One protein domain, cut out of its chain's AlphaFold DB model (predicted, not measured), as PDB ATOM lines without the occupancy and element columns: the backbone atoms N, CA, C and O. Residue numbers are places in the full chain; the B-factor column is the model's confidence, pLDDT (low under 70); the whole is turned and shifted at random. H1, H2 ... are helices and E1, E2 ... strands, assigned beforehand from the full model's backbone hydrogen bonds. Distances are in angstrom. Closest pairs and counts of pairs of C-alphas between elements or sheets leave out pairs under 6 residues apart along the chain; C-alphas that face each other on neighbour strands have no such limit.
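This is residues 4 to 60 of the 64 residues of an uncharacterized protein of Paenibacillaceae bacterium (UniProt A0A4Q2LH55). A strongly twisted sheet of three antiparallel strands, E1, E2 and E3, curls round one helix, H1, which packs on one face of it. The long strand E2 is the middle of the sheet and runs along much of the longest axis. The printed part has 57 residues, with one named helix and three named strands in the order H1, E1, E2, E3; the sheet's order is E1, E2, E3 and the class is mixed, helices and strands. It is compact, with a radius of gyration of the C-alphas of 11.1 A, yet only just elongated, spanning 35 by 18 by 17 A.

Find C-alpha 4 at (109.247, 123.217, 143.748); from there H1 runs through residues 4 to 15, 16.1 A long. E1 follows at residues 21 to 27, 17.3 A. Look for C-alpha 35 at (96.606, 119.568, 148.602), where E2 begins; it runs 29.1 A to residue 44. E3, residues 54 to 59, covers 16.3 A and ends at C-alpha 59, (96.576, 123.513, 146.632).

Start with the meander E1, E2, E3, each strand the antiparallel neighbour of the one before. In the hairpin of E1 and E2, N 24 and O 39 are within hydrogen-bond range at 3.0 A. In the hairpin of E2 and E3, look at N 38 and O 56, 2.8 A. H1 is on this sheet, in two layers, a helix on one face of a sheet. Its closest C-alphas to E3 are those of Gly 11 and Val 58, 6.2 A; to E1, those of Glu 8 and Leu 23, 5.6 A. In H1 every O i to N i+4 pair is within hydrogen-bond range.

The C-alphas farthest apart are those of Leu 33 and Gly 45, 35.4 A. The printed part has no cut, and no link is long. Mean pLDDT of the printed part is 88.8; look for values under 70 at residues 30 to 32.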
ATOM      1  N   TRP A   4     108.785 122.860 142.409       87.00
ATOM      2  CA  TRP A   4     109.247 123.217 143.748       87.00
ATOM      3  C   TRP A   4     109.126 124.719 144.024       87.00
ATOM      4  O   TRP A   4     108.493 125.124 144.991       87.00
ATOM      5  N   GLN A   5     109.644 125.553 143.122       89.50
ATOM      6  CA  GLN A   5     109.570 127.012 143.223       89.50
ATOM      7  C   GLN A   5     108.124 127.528 143.166       89.50
ATOM      8  O   GLN A   5     107.791 128.491 143.852       89.50
ATOM      9  N   LYS A   6     107.248 126.885 142.374       90.19
ATOM     10  CA  LYS A   6     105.809 127.207 142.343       90.19
ATOM     11  C   LYS A   6     105.139 126.921 143.695       90.19
ATOM     12  O   LYS A   6     104.421 127.782 144.198       90.19
ATOM     13  N   ILE A   7     105.383 125.742 144.279       90.69
ATOM     14  CA  ILE A   7     104.858 125.356 145.602       90.69
ATOM     15  C   ILE A   7     105.374 126.302 146.677       90.69
ATOM     16  O   ILE A   7     104.611 126.751 147.523       90.69
ATOM     17  N   GLU A   8     106.663 126.618 146.631       93.62
ATOM     18  CA  GLU A   8     107.299 127.504 147.592       93.62
ATOM     19  C   GLU A   8     106.679 128.906 147.562       93.62
ATOM     20  O   GLU A   8     106.287 129.424 148.608       93.62
ATOM     21  N   GLN A   9     106.519 129.490 146.371       93.19
ATOM     22  CA  GLN A   9     105.877 130.795 146.234       93.19
ATOM     23  C   GLN A   9     104.439 130.765 146.755       93.19
ATOM     24  O   GLN A   9     104.054 131.601 147.569       93.19
ATOM     25  N   ARG A  10     103.660 129.757 146.351       92.62
ATOM     26  CA  ARG A  10     102.276 129.612 146.806       92.62
ATOM     27  C   ARG A  10     102.179 129.412 148.316       92.62
ATOM     28  O   ARG A  10     101.301 129.992 148.946       92.62
ATOM     29  N   GLY A  11     103.075 128.624 148.901       94.31
ATOM     30  CA  GLY A  11     103.158 128.431 150.344       94.31
ATOM     31  C   GLY A  11     103.410 129.732 151.084       94.31
ATOM     32  O   GLY A  11     102.700 130.011 152.050       94.31
ATOM     33  N   ARG A  12     104.319 130.582 150.590       95.81
ATOM     34  CA  ARG A  12     104.502 131.923 151.159       95.81
ATOM     35  C   ARG A  12     103.235 132.773 151.055       95.81
ATOM     36  O   ARG A  12     102.823 133.362 152.054       95.81
ATOM     37  N   ASP A  13     102.577 132.776 149.899       94.94
ATOM     38  CA  ASP A  13     101.378 133.591 149.659       94.94
ATOM     39  C   ASP A  13     100.176 133.165 150.528       94.94
ATOM     40  O   ASP A  13      99.447 134.014 151.066       94.94
ATOM     41  N   VAL A  14      99.961 131.852 150.674       94.81
ATOM     42  CA  VAL A  14      98.866 131.258 151.462       94.81
ATOM     43  C   VAL A  14      99.119 131.434 152.956       94.81
ATOM     44  O   VAL A  14      98.228 131.886 153.677       94.81
ATOM     45  N   LEU A  15     100.339 131.142 153.413       94.62
ATOM     46  CA  LEU A  15     100.711 131.168 154.830       94.62
ATOM     47  C   LEU A  15     101.172 132.554 155.313       94.62
ATOM     48  O   LEU A  15     101.546 132.700 156.474       94.62
ATOM     49  N   LYS A  16     101.122 133.573 154.443       96.12
ATOM     50  CA  LYS A  16     101.522 134.965 154.729       96.12
ATOM     51  C   LYS A  16     102.955 135.075 155.253       96.12
ATOM     52  O   LYS A  16     103.235 135.834 156.179       96.12
ATOM     53  N   LEU A  17     103.859 134.307 154.650       95.44
ATOM     54  CA  LEU A  17     105.271 134.274 155.020       95.44
ATOM     55  C   LEU A  17     106.076 135.290 154.213       95.44
ATOM     56  O   LEU A  17     105.743 135.621 153.078       95.44
ATOM     57  N   THR A  18     107.165 135.759 154.812       94.31
ATOM     58  CA  THR A  18     108.157 136.608 154.149       94.31
ATOM     59  C   THR A  18     109.133 135.778 153.313       94.31
ATOM     60  O   THR A  18     109.230 134.560 153.476       94.31
ATOM     61  N   ASP A  19     109.940 136.453 152.495       92.81
ATOM     62  CA  ASP A  19     111.014 135.837 151.698       92.81
ATOM     63  C   ASP A  19     112.138 135.215 152.550       92.81
ATOM     64  O   ASP A  19     112.994 134.500 152.041       92.81
ATOM     65  N   GLU A  20     112.130 135.449 153.866       93.62
ATOM     66  CA  GLU A  20     113.049 134.806 154.811       93.62
ATOM     67  C   GLU A  20     112.678 133.344 155.105       93.62
ATOM     68  O   GLU A  20     113.480 132.613 155.689       93.62
ATOM     69  N   HIS A  21     111.464 132.919 154.739       94.75
ATOM     70  CA  HIS A  21     111.002 131.550 154.913       94.75
ATOM     71  C   HIS A  21     111.213 130.748 153.632       94.75
ATOM     72  O   HIS A  21     110.642 131.042 152.575       94.75
ATOM     73  N   TYR A  22     111.990 129.679 153.766       94.62
ATOM     74  CA  TYR A  22     112.323 128.774 152.679       94.62
ATOM     75  C   TYR A  22     111.602 127.448 152.871       94.62
ATOM     76  O   TYR A  22     111.547 126.905 153.979       94.62
ATOM     77  N   LEU A  23     111.072 126.917 151.775       94.12
ATOM     78  CA  LEU A  23     110.468 125.592 151.748       94.12
ATOM     79  C   LEU A  23     111.568 124.530 151.877       94.12
ATOM     80  O   LEU A  23     112.510 124.518 151.081       94.12
ATOM     81  N   TYR A  24     111.449 123.630 152.855       92.25
ATOM     82  CA  TYR A  24     112.424 122.547 153.065       92.25
ATOM     83  C   TYR A  24     111.840 121.147 152.894       92.25
ATOM     84  O   TYR A  24     112.592 120.202 152.667       92.25
ATOM     85  N   ALA A  25     110.520 120.998 152.998       92.12
ATOM     86  CA  ALA A  25     109.845 119.732 152.764       92.12
ATOM     87  C   ALA A  25     108.437 119.959 152.213       92.12
ATOM     88  O   ALA A  25     107.760 120.929 152.562       92.12
ATOM     89  N   VAL A  26     108.017 119.027 151.364       91.19
ATOM     90  CA  VAL A  26     106.665 118.932 150.825       91.19
ATOM     91  C   VAL A  26     106.230 117.487 150.961       91.19
ATOM     92  O   VAL A  26     106.959 116.596 150.521       91.19
ATOM     93  N   ASP A  27     105.060 117.272 151.542       89.88
ATOM     94  CA  ASP A  27     104.370 115.995 151.502       89.88
ATOM     95  C   ASP A  27     103.178 116.100 150.549       89.88
ATOM     96  O   ASP A  27     102.281 116.931 150.721       89.88
ATOM     97  N   LEU A  28     103.210 115.291 149.495       83.56
ATOM     98  CA  LEU A  28     102.134 115.191 148.519       83.56
ATOM     99  C   LEU A  28     101.226 114.051 148.966       83.56
ATOM    100  O   LEU A  28     101.264 112.960 148.394       83.56
ATOM    101  N   ASP A  29     100.452 114.283 150.023       71.88
ATOM    102  CA  ASP A  29      99.563 113.249 150.528       71.88
ATOM    103  C   ASP A  29      98.428 113.006 149.522       71.88
ATOM    104  O   ASP A  29      97.563 113.854 149.281       71.88
ATOM    105  N   ALA A  30      98.428 111.814 148.921       58.69
ATOM    106  CA  ALA A  30      97.417 111.387 147.960       58.69
ATOM    107  C   ALA A  30      96.007 111.351 148.575       58.69
ATOM    108  O   ALA A  30      95.019 111.463 147.841       58.69
ATOM    109  N   ALA A  31      95.902 111.228 149.904       66.31
ATOM    110  CA  ALA A  31      94.627 111.265 150.612       66.31
ATOM    111  C   ALA A  31      93.980 112.659 150.596       66.31
ATOM    112  O   ALA A  31      92.755 112.765 150.666       66.31
ATOM    113  N   LEU A  32      94.778 113.724 150.451       63.56
ATOM    114  CA  LEU A  32      94.311 115.108 150.490       63.56
ATOM    115  C   LEU A  32      93.934 115.660 149.106       63.56
ATOM    116  O   LEU A  32      93.813 116.869 148.970       63.56
ATOM    117  N   LEU A  33      93.736 114.809 148.084       71.00
ATOM    118  CA  LEU A  33      93.126 115.131 146.775       71.00
ATOM    119  C   LEU A  33      93.410 116.561 146.261       71.00
ATOM    120  O   LEU A  33      92.504 117.382 146.120       71.00
ATOM    121  N   GLY A  34      94.674 116.856 145.945       82.56
ATOM    122  CA  GLY A  34      95.066 118.146 145.363       82.56
ATOM    123  C   GLY A  34      95.622 119.171 146.354       82.56
ATOM    124  O   GLY A  34      95.888 120.297 145.934       82.56
ATOM    125  N   TYR A  35      95.866 118.781 147.611       88.00
ATOM    126  CA  TYR A  35      96.606 119.568 148.602       88.00
ATOM    127  C   TYR A  35      97.941 118.926 149.000       88.00
ATOM    128  O   TYR A  35      98.053 117.712 149.135       88.00
ATOM    129  N   ALA A  36      98.952 119.765 149.195       89.19
ATOM    130  CA  ALA A  36     100.281 119.396 149.647       89.19
ATOM    131  C   ALA A  36     100.520 119.990 151.036       89.19
ATOM    132  O   ALA A  36     100.259 121.179 151.247       89.19
ATOM    133  N   GLU A  37     101.049 119.196 151.963       91.94
ATOM    134  CA  GLU A  37     101.588 119.725 153.212       91.94
ATOM    135  C   GLU A  37     102.968 120.318 152.937       91.94
ATOM    136  O   GLU A  37     103.884 119.638 152.482       91.94
ATOM    137  N   VAL A  38     103.122 121.607 153.203       93.75
ATOM    138  CA  VAL A  38     104.362 122.350 153.004       93.75
ATOM    139  C   VAL A  38     104.965 122.731 154.341       93.75
ATOM    140  O   VAL A  38     104.258 123.132 155.268       93.75
ATOM    141  N   LYS A  39     106.292 122.619 154.432       94.94
ATOM    142  CA  LYS A  39     107.059 122.948 155.635       94.94
ATOM    143  C   LYS A  39     108.098 124.005 155.306       94.94
ATOM    144  O   LYS A  39     108.978 123.793 154.466       94.94
ATOM    145  N   PHE A  40     107.981 125.139 155.980       96.06
ATOM    146  CA  PHE A  40     108.856 126.292 155.847       96.06
ATOM    147  C   PHE A  40     109.679 126.492 157.106       96.06
ATOM    148  O   PHE A  40     109.199 126.231 158.204       96.06
ATOM    149  N   ALA A  41     110.895 126.997 156.938       95.88
ATOM    150  CA  ALA A  41     111.729 127.460 158.035       95.88
ATOM    151  C   ALA A  41     112.643 128.599 157.576       95.88
ATOM    152  O   ALA A  41     112.931 128.749 156.384       95.88
ATOM    153  N   LYS A  42     113.130 129.385 158.535       94.56
ATOM    154  CA  LYS A  42     114.225 130.329 158.296       94.56
ATOM    155  C   LYS A  42     115.570 129.607 158.291       94.56
ATOM    156  O   LYS A  42     115.721 128.533 158.884       94.56
ATOM    157  N   LYS A  43     116.557 130.217 157.640       91.31
ATOM    158  CA  LYS A  43     117.946 129.749 157.630       91.31
ATOM    159  C   LYS A  43     118.878 130.751 158.292       91.31
ATOM    160  O   LYS A  43     118.700 131.954 158.133       91.31
ATOM    161  N   ASP A  44     119.905 130.227 158.950       88.94
ATOM    162  CA  ASP A  44     121.114 130.956 159.334       88.94
ATOM    163  C   ASP A  44     122.316 130.262 158.674       88.94
ATOM    164  O   ASP A  44     122.766 129.191 159.099       88.94
ATOM    165  N   GLY A  45     122.749 130.802 157.530       87.31
ATOM    166  CA  GLY A  45     123.665 130.119 156.614       87.31
ATOM    167  C   GLY A  45     123.079 128.799 156.097       87.31
ATOM    168  O   GLY A  45     122.003 128.772 155.504       87.31
ATOM    169  N   GLU A  46     123.777 127.689 156.348       85.94
ATOM    170  CA  GLU A  46     123.355 126.333 155.950       85.94
ATOM    171  C   GLU A  46     122.420 125.651 156.968       85.94
ATOM    172  O   GLU A  46     121.980 124.518 156.761       85.94
ATOM    173  N   ARG A  47     122.126 126.299 158.104       85.62
ATOM    174  CA  ARG A  47     121.344 125.701 159.195       85.62
ATOM    175  C   ARG A  47     119.890 126.147 159.143       85.62
ATOM    176  O   ARG A  47     119.603 127.336 159.076       85.62
ATOM    177  N   TRP A  48     118.977 125.190 159.268       86.12
ATOM    178  CA  TRP A  48     117.549 125.452 159.435       86.12
ATOM    179  C   TRP A  48     117.221 125.788 160.893       86.12
ATOM    180  O   TRP A  48     117.618 125.066 161.811       86.12
ATOM    181  N   LEU A  49     116.478 126.872 161.111       85.00
ATOM    182  CA  LEU A  49     116.076 127.323 162.440       85.00
ATOM    183  C   LEU A  49     114.788 126.614 162.866       85.00
ATOM    184  O   LEU A  49     113.694 126.928 162.405       85.00
ATOM    185  N   SER A  50     114.911 125.641 163.774       76.56
ATOM    186  CA  SER A  50     113.796 124.764 164.159       76.56
ATOM    187  C   SER A  50     112.647 125.464 164.899       76.56
ATOM    188  O   SER A  50     111.537 124.933 164.939       76.56
ATOM    189  N   ARG A  51     112.898 126.640 165.487       84.62
ATOM    190  CA  ARG A  51     111.881 127.448 166.180       84.62
ATOM    191  C   ARG A  51     111.001 128.253 165.225       84.62
ATOM    192  O   ARG A  51     109.913 128.648 165.624       84.62
ATOM    193  N   ASP A  52     111.443 128.440 163.986       87.75
ATOM    194  CA  ASP A  52     110.756 129.220 162.953       87.75
ATOM    195  C   ASP A  52     110.074 128.308 161.921       87.75
ATOM    196  O   ASP A  52     109.922 128.666 160.754       87.75
ATOM    197  N   ASN A  53     109.704 127.093 162.335       92.19
ATOM    198  CA  ASN A  53     108.993 126.159 161.477       92.19
ATOM    199  C   ASN A  53     107.526 126.570 161.322       92.19
ATOM    200  O   ASN A  53     106.810 126.719 162.312       92.19
ATOM    201  N   VAL A  54     107.065 126.653 160.077       95.19
ATOM    202  CA  VAL A  54     105.651 126.827 159.732       95.19
ATOM    203  C   VAL A  54     105.216 125.658 158.858       95.19
ATOM    204  O   VAL A  54     105.876 125.332 157.873       95.19
ATOM    205  N   VAL A  55     104.103 125.026 159.226       94.44
ATOM    206  CA  VAL A  55     103.486 123.928 158.474       94.44
ATOM    207  C   VAL A  55     102.113 124.378 158.000       94.44
ATOM    208  O   VAL A  55     101.380 125.024 158.752       94.44
ATOM    209  N   GLY A  56     101.758 124.044 156.764       92.19
ATOM    210  CA  GLY A  56     100.438 124.349 156.231       92.19
ATOM    211  C   GLY A  56     100.093 123.527 155.003       92.19
ATOM    212  O   GLY A  56     100.931 122.810 154.469       92.19
ATOM    213  N   LEU A  57      98.844 123.638 154.560       91.81
ATOM    214  CA  LEU A  57      98.344 122.963 153.367       91.81
ATOM    215  C   LEU A  57      98.209 123.963 152.220       91.81
ATOM    216  O   LEU A  57      97.694 125.066 152.413       91.81
ATOM    217  N   VAL A  58      98.647 123.571 151.027       91.12
ATOM    218  CA  VAL A  58      98.492 124.367 149.801       91.12
ATOM    219  C   VAL A  58      97.939 123.534 148.663       91.12
ATOM    220  O   VAL A  58      98.291 122.373 148.498       91.12
ATOM    221  N   GLU A  59      97.105 124.149 147.836       89.25
ATOM    222  CA  GLU A  59      96.576 123.513 146.632       89.25
ATOM    223  C   GLU A  59      97.657 123.373 145.551       89.25
ATOM    224  O   GLU A  59      98.401 124.321 145.264       89.25
ATOM    225  N   TYR A  60      97.719 122.197 144.922       82.50
ATOM    226  CA  TYR A  60      98.728 121.849 143.916       82.50
ATOM    227  C   TYR A  60      98.155 121.271 142.609       82.50
ATOM    228  O   TYR A  60      98.911 120.820 141.747       82.50
TER     229      TYR A  60